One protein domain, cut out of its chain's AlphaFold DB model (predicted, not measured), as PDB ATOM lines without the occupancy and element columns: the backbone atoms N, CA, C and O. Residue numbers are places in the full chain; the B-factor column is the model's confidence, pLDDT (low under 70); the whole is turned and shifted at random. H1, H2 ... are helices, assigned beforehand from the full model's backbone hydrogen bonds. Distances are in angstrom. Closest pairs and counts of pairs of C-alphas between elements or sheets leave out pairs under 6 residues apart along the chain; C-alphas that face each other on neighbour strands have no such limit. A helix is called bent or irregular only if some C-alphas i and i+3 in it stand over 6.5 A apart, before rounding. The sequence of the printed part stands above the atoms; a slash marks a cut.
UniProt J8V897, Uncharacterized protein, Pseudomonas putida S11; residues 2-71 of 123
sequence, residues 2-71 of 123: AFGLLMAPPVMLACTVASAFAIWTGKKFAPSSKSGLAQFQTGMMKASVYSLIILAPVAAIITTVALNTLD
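AT A GLANCE: This is residues 2 to 71 of the 123 residues of an uncharacterized protein of Pseudomonas putida S11 (UniProt J8V897). This is a long helical hairpin: H2, the longer helix, and H1 lie side by side, opposite ways, joined at one end of the rod by residues 26 to 35. At the other end residues 61 to 71, of which 61 to 69 belong to H2, stick out past H1 as a free arm; without them the body spans 42 by 22 by 11 A. Look for 70 printed residues with two named helices, H1 then H2, and no named strand; the class is all helix. The whole is only just extended, close to loose, with a radius of gyration of the C-alphas of 16.9 A, and only just a rod, spanning 57 by 22 by 12 A.

HOW THE PARTS SIT: Start with H2, residues 36 to 69, which has a kink of 35 degrees near residue 56. H1, residues 2 to 25, touches it with residues 3 to 14 alone; find the closest C-alphas at Met 7 and Ser 48, 4.7 A apart. The two form a helical hairpin, running opposite ways at a shallow tilt of 19 degrees. Within hydrogen-bond range are 28 of 30 O i to N i+4 pairs in H2 and 15 of 20 in H1.

IN THESE COORDINATES: Find C-alpha 36 at (-47.589, -24.050, 2.409); from there H2 runs 45.5 A to C-alpha 69 at (-70.996, -7.944, 38.008). It is neither bent nor irregular, but only just: C-alphas 53 and 56 are 6.5 A apart. Then find C-alpha 2 at (-51.183, -12.367, 31.471), where H1 begins; it runs 35.9 A to C-alpha 25. H1 has a kink of 31 degrees near residue 10 and is only just irregular, with C-alphas 6 and 9 being 6.7 A apart.

THE WHOLE: The C-alphas farthest apart are those of Gly 26 and Asp 71, at 57.1 A. The printed part has no cut, and the link from H1 to H2 is short, with 10 residues. Mean pLDDT of the printed part is 88.2; look at residue 2 for the one value under 70.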
ATOM      1  N   ALA A   2     -50.513 -11.103  31.825       69.00
ATOM      2  CA  ALA A   2     -51.183 -12.367  31.471       69.00
ATOM      3  C   ALA A   2     -51.738 -12.406  30.030       69.00
ATOM      4  O   ALA A   2     -51.500 -13.367  29.314       69.00
ATOM      5  N   PHE A   3     -52.380 -11.335  29.548       72.81
ATOM      6  CA  PHE A   3     -52.935 -11.308  28.184       72.81
ATOM      7  C   PHE A   3     -51.875 -11.334  27.068       72.81
ATOM      8  O   PHE A   3     -52.173 -11.739  25.953       72.81
ATOM      9  N   GLY A   4     -50.618 -10.975  27.360       72.31
ATOM     10  CA  GLY A   4     -49.514 -11.128  26.402       72.31
ATOM     11  C   GLY A   4     -49.201 -12.596  26.088       72.31
ATOM     12  O   GLY A   4     -48.719 -12.903  25.000       72.31
ATOM     13  N   LEU A   5     -49.556 -13.517  26.995       82.31
ATOM     14  CA  LEU A   5     -49.434 -14.959  26.776       82.31
ATOM     15  C   LEU A   5     -50.400 -15.481  25.708       82.31
ATOM     16  O   LEU A   5     -50.211 -16.593  25.232       82.31
ATOM     17  N   LEU A   6     -51.383 -14.687  25.263       83.75
ATOM     18  CA  LEU A   6     -52.244 -15.056  24.135       83.75
ATOM     19  C   LEU A   6     -51.457 -15.210  22.822       83.75
ATOM     20  O   LEU A   6     -51.919 -15.895  21.916       83.75
ATOM     21  N   MET A   7     -50.255 -14.628  22.729       86.69
ATOM     22  CA  MET A   7     -49.328 -14.865  21.615       86.69
ATOM     23  C   MET A   7     -48.553 -16.176  21.726       86.69
ATOM     24  O   MET A   7     -48.002 -16.647  20.734       86.69
ATOM     25  N   ALA A   8     -48.470 -16.767  22.919       87.94
ATOM     26  CA  ALA A   8     -47.627 -17.931  23.138       87.94
ATOM     27  C   ALA A   8     -48.070 -19.141  22.296       87.94
ATOM     28  O   ALA A   8     -47.200 -19.726  21.656       87.94
ATOM     29  N   PRO A   9     -49.367 -19.497  22.190       89.88
ATOM     30  CA  PRO A   9     -49.784 -20.640  21.380       89.88
ATOM     31  C   PRO A   9     -49.375 -20.562  19.894       89.88
ATOM     32  O   PRO A   9     -48.718 -21.498  19.434       89.88
ATOM     33  N   PRO A  10     -49.676 -19.486  19.130       88.31
ATOM     34  CA  PRO A  10     -49.290 -19.423  17.719       88.31
ATOM     35  C   PRO A  10     -47.769 -19.368  17.522       88.31
ATOM     36  O   PRO A  10     -47.250 -19.990  16.596       88.31
ATOM     37  N   VAL A  11     -47.037 -18.677  18.405       89.56
ATOM     38  CA  VAL A  11     -45.569 -18.605  18.327       89.56
ATOM     39  C   VAL A  11     -44.937 -19.963  18.626       89.56
ATOM     40  O   VAL A  11     -44.102 -20.427  17.855       89.56
ATOM     41  N   MET A  12     -45.366 -20.633  19.698       92.38
ATOM     42  CA  MET A  12     -44.862 -21.957  20.069       92.38
ATOM     43  C   MET A  12     -45.113 -22.967  18.955       92.38
ATOM     44  O   MET A  12     -44.208 -23.712  18.595       92.38
ATOM     45  N   LEU A  13     -46.307 -22.951  18.365       91.94
ATOM     46  CA  LEU A  13     -46.673 -23.854  17.279       91.94
ATOM     47  C   LEU A  13     -45.879 -23.571  15.987       91.94
ATOM     48  O   LEU A  13     -45.497 -24.500  15.277       91.94
ATOM     49  N   ALA A  14     -45.547 -22.308  15.700       90.69
ATOM     50  CA  ALA A  14     -44.630 -21.975  14.609       90.69
ATOM     51  C   ALA A  14     -43.195 -22.464  14.891       90.69
ATOM     52  O   ALA A  14     -42.551 -23.046  14.013       90.69
ATOM     53  N   CYS A  15     -42.699 -22.269  16.117       90.75
ATOM     54  CA  CYS A  15     -41.365 -22.700  16.535       90.75
ATOM     55  C   CYS A  15     -41.209 -24.224  16.531       90.75
ATOM     56  O   CYS A  15     -40.169 -24.721  16.092       90.75
ATOM     57  N   THR A  16     -42.213 -24.979  16.984       93.50
ATOM     58  CA  THR A  16     -42.162 -26.448  16.979       93.50
ATOM     59  C   THR A  16     -42.098 -26.995  15.559       93.50
ATOM     60  O   THR A  16     -41.256 -27.847  15.287       93.50
ATOM     61  N   VAL A  17     -42.896 -26.461  14.629       91.88
ATOM     62  CA  VAL A  17     -42.853 -26.867  13.214       91.88
ATOM     63  C   VAL A  17     -41.511 -26.519  12.574       91.88
ATOM     64  O   VAL A  17     -40.917 -27.361  11.897       91.88
ATOM     65  N   ALA A  18     -40.990 -25.315  12.819       89.88
ATOM     66  CA  ALA A  18     -39.681 -24.913  12.309       89.88
ATOM     67  C   ALA A  18     -38.552 -25.812  12.844       89.88
ATOM     68  O   ALA A  18     -37.651 -26.194  12.094       89.88
ATOM     69  N   SER A  19     -38.625 -26.186  14.124       91.69
ATOM     70  CA  SER A  19     -37.631 -27.046  14.775       91.69
ATOM     71  C   SER A  19     -37.719 -28.484  14.270       91.69
ATOM     72  O   SER A  19     -36.699 -29.070  13.920       91.69
ATOM     73  N   ALA A  20     -38.930 -29.034  14.149       92.69
ATOM     74  CA  ALA A  20     -39.160 -30.362  13.587       92.69
ATOM     75  C   ALA A  20     -38.650 -30.458  12.142       92.69
ATOM     76  O   ALA A  20     -37.985 -31.429  11.785       92.69
ATOM     77  N   PHE A  21     -38.882 -29.424  11.326       91.44
ATOM     78  CA  PHE A  21     -38.349 -29.359   9.966       91.44
ATOM     79  C   PHE A  21     -36.816 -29.348   9.947       91.44
ATOM     80  O   PHE A  21     -36.206 -30.054   9.141       91.44
ATOM     81  N   ALA A  22     -36.191 -28.560  10.826       90.88
ATOM     82  CA  ALA A  22     -34.738 -28.482  10.911       90.88
ATOM     83  C   ALA A  22     -34.117 -29.819  11.346       90.88
ATOM     84  O   ALA A  22     -33.123 -30.241  10.762       90.88
ATOM     85  N   ILE A  23     -34.739 -30.511  12.305       94.44
ATOM     86  CA  ILE A  23     -34.305 -31.842  12.754       94.44
ATOM     87  C   ILE A  23     -34.456 -32.873  11.629       94.44
ATOM     88  O   ILE A  23     -33.546 -33.663  11.400       94.44
ATOM     89  N   TRP A  24     -35.576 -32.850  10.903       92.62
ATOM     90  CA  TRP A  24     -35.856 -33.831   9.852       92.62
ATOM     91  C   TRP A  24     -34.978 -33.655   8.609       92.62
ATOM     92  O   TRP A  24     -34.552 -34.627   7.994       92.62
ATOM     93  N   THR A  25     -34.731 -32.409   8.201       89.88
ATOM     94  CA  THR A  25     -34.024 -32.108   6.943       89.88
ATOM     95  C   THR A  25     -32.547 -31.779   7.131       89.88
ATOM     96  O   THR A  25     -31.815 -31.707   6.144       89.88
ATOM     97  N   GLY A  26     -32.110 -31.518   8.368       91.25
ATOM     98  CA  GLY A  26     -30.775 -31.001   8.677       91.25
ATOM     99  C   GLY A  26     -30.516 -29.591   8.132       91.25
ATOM    100  O   GLY A  26     -29.375 -29.128   8.136       91.25
ATOM    101  N   LYS A  27     -31.543 -28.898   7.623       87.56
ATOM    102  CA  LYS A  27     -31.425 -27.580   6.989       87.56
ATOM    103  C   LYS A  27     -32.131 -26.517   7.816       87.56
ATOM    104  O   LYS A  27     -33.150 -26.767   8.455       87.56
ATOM    105  N   LYS A  28     -31.614 -25.286   7.751       87.44
ATOM    106  CA  LYS A  28     -32.282 -24.118   8.332       87.44
ATOM    107  C   LYS A  28     -33.696 -23.997   7.759       87.44
ATOM    108  O   LYS A  28     -33.886 -24.078   6.546       87.44
ATOM    109  N   PHE A  29     -34.668 -23.743   8.631       85.38
ATOM    110  CA  PHE A  29     -36.034 -23.445   8.221       85.38
ATOM    111  C   PHE A  29     -36.071 -22.128   7.427       85.38
ATOM    112  O   PHE A  29     -35.917 -21.041   7.986       85.38
ATOM    113  N   ALA A  30     -36.216 -22.244   6.108       84.81
ATOM    114  CA  ALA A  30     -36.309 -21.135   5.163       84.81
ATOM    115  C   ALA A  30     -37.335 -21.500   4.074       84.81
ATOM    116  O   ALA A  30     -36.953 -21.913   2.976       84.81
ATOM    117  N   PRO A  31     -38.643 -21.449   4.390       82.06
ATOM    118  CA  PRO A  31     -39.677 -21.864   3.453       82.06
ATOM    119  C   PRO A  31     -39.712 -20.931   2.236       82.06
ATOM    120  O   PRO A  31     -39.587 -19.713   2.366       82.06
ATOM    121  N   SER A  32     -39.900 -21.493   1.037       84.44
ATOM    122  CA  SER A  32     -40.058 -20.670  -0.167       84.44
ATOM    123  C   SER A  32     -41.366 -19.882  -0.084       84.44
ATOM    124  O   SER A  32     -42.362 -20.383   0.441       84.44
ATOM    125  N   SER A  33     -41.389 -18.662  -0.619       76.69
ATOM    126  CA  SER A  33     -42.515 -17.724  -0.470       76.69
ATOM    127  C   SER A  33     -43.867 -18.244  -0.982       76.69
ATOM    128  O   SER A  33     -44.904 -17.748  -0.554       76.69
ATOM    129  N   LYS A  34     -43.876 -19.254  -1.863       82.12
ATOM    130  CA  LYS A  34     -45.093 -19.893  -2.397       82.12
ATOM    131  C   LYS A  34     -45.444 -21.230  -1.728       82.12
ATOM    132  O   LYS A  34     -46.431 -21.854  -2.102       82.12
ATOM    133  N   SER A  35     -44.643 -21.698  -0.770       87.19
ATOM    134  CA  SER A  35     -44.867 -22.975  -0.082       87.19
ATOM    135  C   SER A  35     -45.929 -22.868   1.020       87.19
ATOM    136  O   SER A  35     -46.072 -21.828   1.666       87.19
ATOM    137  N   GLY A  36     -46.627 -23.976   1.300       87.56
ATOM    138  CA  GLY A  36     -47.589 -24.050   2.409       87.56
ATOM    139  C   GLY A  36     -46.963 -23.735   3.776       87.56
ATOM    140  O   GLY A  36     -47.614 -23.137   4.625       87.56
ATOM    141  N   LEU A  37     -45.669 -24.031   3.966       86.56
ATOM    142  CA  LEU A  37     -44.924 -23.684   5.184       86.56
ATOM    143  C   LEU A  37     -44.752 -22.166   5.362       86.56
ATOM    144  O   LEU A  37     -44.849 -21.671   6.484       86.56
ATOM    145  N   ALA A  38     -44.550 -21.415   4.273       88.31
ATOM    146  CA  ALA A  38     -44.477 -19.953   4.334       88.31
ATOM    147  C   ALA A  38     -45.846 -19.331   4.642       88.31
ATOM    148  O   ALA A  38     -45.938 -18.388   5.436       88.31
ATOM    149  N   GLN A  39     -46.919 -19.882   4.065       90.38
ATOM    150  CA  GLN A  39     -48.287 -19.466   4.384       90.38
ATOM    151  C   GLN A  39     -48.629 -19.753   5.849       90.38
ATOM    152  O   GLN A  39     -49.162 -18.877   6.529       90.38
ATOM    153  N   PHE A  40     -48.253 -20.928   6.355       90.94
ATOM    154  CA  PHE A  40     -48.428 -21.304   7.756       90.94
ATOM    155  C   PHE A  40     -47.681 -20.360   8.703       90.94
ATOM    156  O   PHE A  40     -48.293 -19.809   9.615       90.94
ATOM    157  N   GLN A  41     -46.391 -20.102   8.462       89.50
ATOM    158  CA  GLN A  41     -45.602 -19.185   9.290       89.50
ATOM    159  C   GLN A  41     -46.212 -17.777   9.301       89.50
ATOM    160  O   GLN A  41     -46.370 -17.169  10.361       89.50
ATOM    161  N   THR A  42     -46.593 -17.268   8.128       90.12
ATOM    162  CA  THR A  42     -47.223 -15.947   8.003       90.12
ATOM    163  C   THR A  42     -48.574 -15.911   8.716       90.12
ATOM    164  O   THR A  42     -48.894 -14.928   9.383       90.12
ATOM    165  N   GLY A  43     -49.358 -16.985   8.610       92.06
ATOM    166  CA  GLY A  43     -50.632 -17.146   9.303       92.06
ATOM    167  C   GLY A  43     -50.469 -17.139  10.820       92.06
ATOM    168  O   GLY A  43     -51.166 -16.385  11.492       92.06
ATOM    169  N   MET A  44     -49.507 -17.894  11.355       91.00
ATOM    170  CA  MET A  44     -49.221 -17.928  12.794       91.00
ATOM    171  C   MET A  44     -48.729 -16.577  13.312       91.00
ATOM    172  O   MET A  44     -49.173 -16.119  14.364       91.00
ATOM    173  N   MET A  45     -47.883 -15.882  12.549       89.00
ATOM    174  CA  MET A  45     -47.423 -14.549  12.933       89.00
ATOM    175  C   MET A  45     -48.560 -13.521  12.902       89.00
ATOM    176  O   MET A  45     -48.701 -12.737  13.840       89.00
ATOM    177  N   LYS A  46     -49.428 -13.568  11.881       91.56
ATOM    178  CA  LYS A  46     -50.654 -12.758  11.843       91.56
ATOM    179  C   LYS A  46     -51.549 -13.065  13.037       91.56
ATOM    180  O   LYS A  46     -51.953 -12.131  13.719       91.56
ATOM    181  N   ALA A  47     -51.825 -14.339  13.315       90.81
ATOM    182  CA  ALA A  47     -52.654 -14.756  14.441       90.81
ATOM    183  C   ALA A  47     -52.102 -14.217  15.766       90.81
ATOM    184  O   ALA A  47     -52.847 -13.619  16.530       90.81
ATOM    185  N   SER A  48     -50.788 -14.318  15.982       90.25
ATOM    186  CA  SER A  48     -50.108 -13.756  17.152       90.25
ATOM    187  C   SER A  48     -50.367 -12.251  17.310       90.25
ATOM    188  O   SER A  48     -50.765 -11.792  18.380       90.25
ATOM    189  N   VAL A  49     -50.200 -11.476  16.234       90.19
ATOM    190  CA  VAL A  49     -50.433 -10.022  16.247       90.19
ATOM    191  C   VAL A  49     -51.914  -9.695  16.471       90.19
ATOM    192  O   VAL A  49     -52.236  -8.843  17.298       90.19
ATOM    193  N   TYR A  50     -52.824 -10.401  15.795       91.00
ATOM    194  CA  TYR A  50     -54.268 -10.250  15.987       91.00
ATOM    195  C   TYR A  50     -54.693 -10.565  17.426       91.00
ATOM    196  O   TYR A  50     -55.525  -9.852  17.992       91.00
ATOM    197  N   SER A  51     -54.092 -11.576  18.053       88.88
ATOM    198  CA  SER A  51     -54.337 -11.904  19.456       88.88
ATOM    199  C   SER A  51     -53.938 -10.762  20.398       88.88
ATOM    200  O   SER A  51     -54.651 -10.510  21.365       88.88
ATOM    201  N   LEU A  52     -52.861 -10.019  20.122       87.31
ATOM    202  CA  LEU A  52     -52.527  -8.838  20.933       87.31
ATOM    203  C   LEU A  52     -53.450  -7.655  20.684       87.31
ATOM    204  O   LEU A  52     -53.855  -6.994  21.634       87.31
ATOM    205  N   ILE A  53     -53.724  -7.347  19.420       90.06
ATOM    206  CA  ILE A  53     -54.408  -6.099  19.070       90.06
ATOM    207  C   ILE A  53     -55.910  -6.203  19.336       90.06
ATOM    208  O   ILE A  53     -56.530  -5.211  19.700       90.06
ATOM    209  N   ILE A  54     -56.497  -7.390  19.166       89.62
ATOM    210  CA  ILE A  54     -57.947  -7.586  19.272       89.62
ATOM    211  C   ILE A  54     -58.295  -8.419  20.499       89.62
ATOM    212  O   ILE A  54     -59.067  -7.978  21.348       89.62
ATOM    213  N   LEU A  55     -57.730  -9.620  20.624       89.19
ATOM    214  CA  LEU A  55     -58.182 -10.554  21.657       89.19
ATOM    215  C   LEU A  55     -57.824 -10.074  23.069       89.19
ATOM    216  O   LEU A  55     -58.648 -10.183  23.974       89.19
ATOM    217  N   ALA A  56     -56.633  -9.502  23.262       87.94
ATOM    218  CA  ALA A  56     -56.211  -8.978  24.557       87.94
ATOM    219  C   ALA A  56     -57.108  -7.838  25.087       87.94
ATOM    220  O   ALA A  56     -57.569  -7.962  26.224       87.94
ATOM    221  N   PRO A  57     -57.412  -6.758  24.330       87.69
ATOM    222  CA  PRO A  57     -58.319  -5.724  24.826       87.69
ATOM    223  C   PRO A  57     -59.748  -6.237  25.011       87.69
ATOM    224  O   PRO A  57     -60.379  -5.894  26.008       87.69
ATOM    225  N   VAL A  58     -60.245  -7.108  24.126       91.06
ATOM    226  CA  VAL A  58     -61.573  -7.722  24.291       91.06
ATOM    227  C   VAL A  58     -61.644  -8.526  25.594       91.06
ATOM    228  O   VAL A  58     -62.568  -8.339  26.381       91.06
ATOM    229  N   ALA A  59     -60.640  -9.358  25.880       89.12
ATOM    230  CA  ALA A  59     -60.573 -10.115  27.127       89.12
ATOM    231  C   ALA A  59     -60.461  -9.199  28.359       89.12
ATOM    232  O   ALA A  59     -61.096  -9.461  29.381       89.12
ATOM    233  N   ALA A  60     -59.705  -8.101  28.272       86.94
ATOM    234  CA  ALA A  60     -59.612  -7.116  29.349       86.94
ATOM    235  C   ALA A  60     -60.968  -6.444  29.640       86.94
ATOM    236  O   ALA A  60     -61.338  -6.283  30.803       86.94
ATOM    237  N   ILE A  61     -61.741  -6.105  28.604       89.81
ATOM    238  CA  ILE A  61     -63.086  -5.529  28.761       89.81
ATOM    239  C   ILE A  61     -64.031  -6.555  29.392       89.81
ATOM    240  O   ILE A  61     -64.674  -6.254  30.393       89.81
ATOM    241  N   ILE A  62     -64.073  -7.780  28.860       91.38
ATOM    242  CA  ILE A  62     -64.956  -8.841  29.369       91.38
ATOM    243  C   ILE A  62     -64.646  -9.156  30.835       91.38
ATOM    244  O   ILE A  62     -65.561  -9.240  31.649       91.38
ATOM    245  N   THR A  63     -63.368  -9.289  31.194       88.69
ATOM    246  CA  THR A  63     -62.961  -9.554  32.585       88.69
ATOM    247  C   THR A  63     -63.332  -8.408  33.519       88.69
ATOM    248  O   THR A  63     -63.812  -8.659  34.619       88.69
ATOM    249  N   THR A  64     -63.185  -7.161  33.069       87.94
ATOM    250  CA  THR A  64     -63.609  -5.976  33.831       87.94
ATOM    251  C   THR A  64     -65.117  -5.992  34.081       87.94
ATOM    252  O   THR A  64     -65.551  -5.788  35.212       87.94
ATOM    253  N   VAL A  65     -65.919  -6.276  33.050       90.81
ATOM    254  CA  VAL A  65     -67.384  -6.364  33.175       90.81
ATOM    255  C   VAL A  65     -67.783  -7.499  34.117       90.81
ATOM    256  O   VAL A  65     -68.585  -7.278  35.019       90.81
ATOM    257  N   ALA A  66     -67.188  -8.683  33.958       91.50
ATOM    258  CA  ALA A  66     -67.475  -9.841  34.800       91.50
ATOM    259  C   ALA A  66     -67.143  -9.585  36.281       91.50
ATOM    260  O   ALA A  66     -67.933  -9.918  37.160       91.50
ATOM    261  N   LEU A  67     -66.004  -8.952  36.572       89.19
ATOM    262  CA  LEU A  67     -65.623  -8.618  37.947       89.19
ATOM    263  C   LEU A  67     -66.559  -7.572  38.553       89.19
ATOM    264  O   LEU A  67     -66.976  -7.723  39.699       89.19
ATOM    265  N   ASN A  68     -66.963  -6.575  37.767       87.44
ATOM    266  CA  ASN A  68     -67.935  -5.584  38.212       87.44
ATOM    267  C   ASN A  68     -69.311  -6.211  38.510       87.44
ATOM    268  O   ASN A  68     -69.967  -5.818  39.463       87.44
ATOM    269  N   THR A  69     -69.737  -7.219  37.737       89.31
ATOM    270  CA  THR A  69     -70.996  -7.944  38.008       89.31
ATOM    271  C   THR A  69     -70.949  -8.839  39.248       89.31
ATOM    272  O   THR A  69     -71.991  -9.285  39.709       89.31
ATOM    273  N   LEU A  70     -69.752  -9.113  39.769       88.81
ATOM    274  CA  LEU A  70     -69.520  -9.908  40.976       88.81
ATOM    275  C   LEU A  70     -69.201  -9.022  42.197       88.81
ATOM    276  O   LEU A  70     -68.586  -9.502  43.146       88.81
ATOM    277  N   ASP A  71     -69.548  -7.732  42.139       86.50
ATOM    278  CA  ASP A  71     -69.301  -6.728  43.187       86.50
ATOM    279  C   ASP A  71     -67.817  -6.537  43.564       86.50
ATOM    280  O   ASP A  71     -67.483  -6.005  44.626       86.50
TER     281      ASP A  71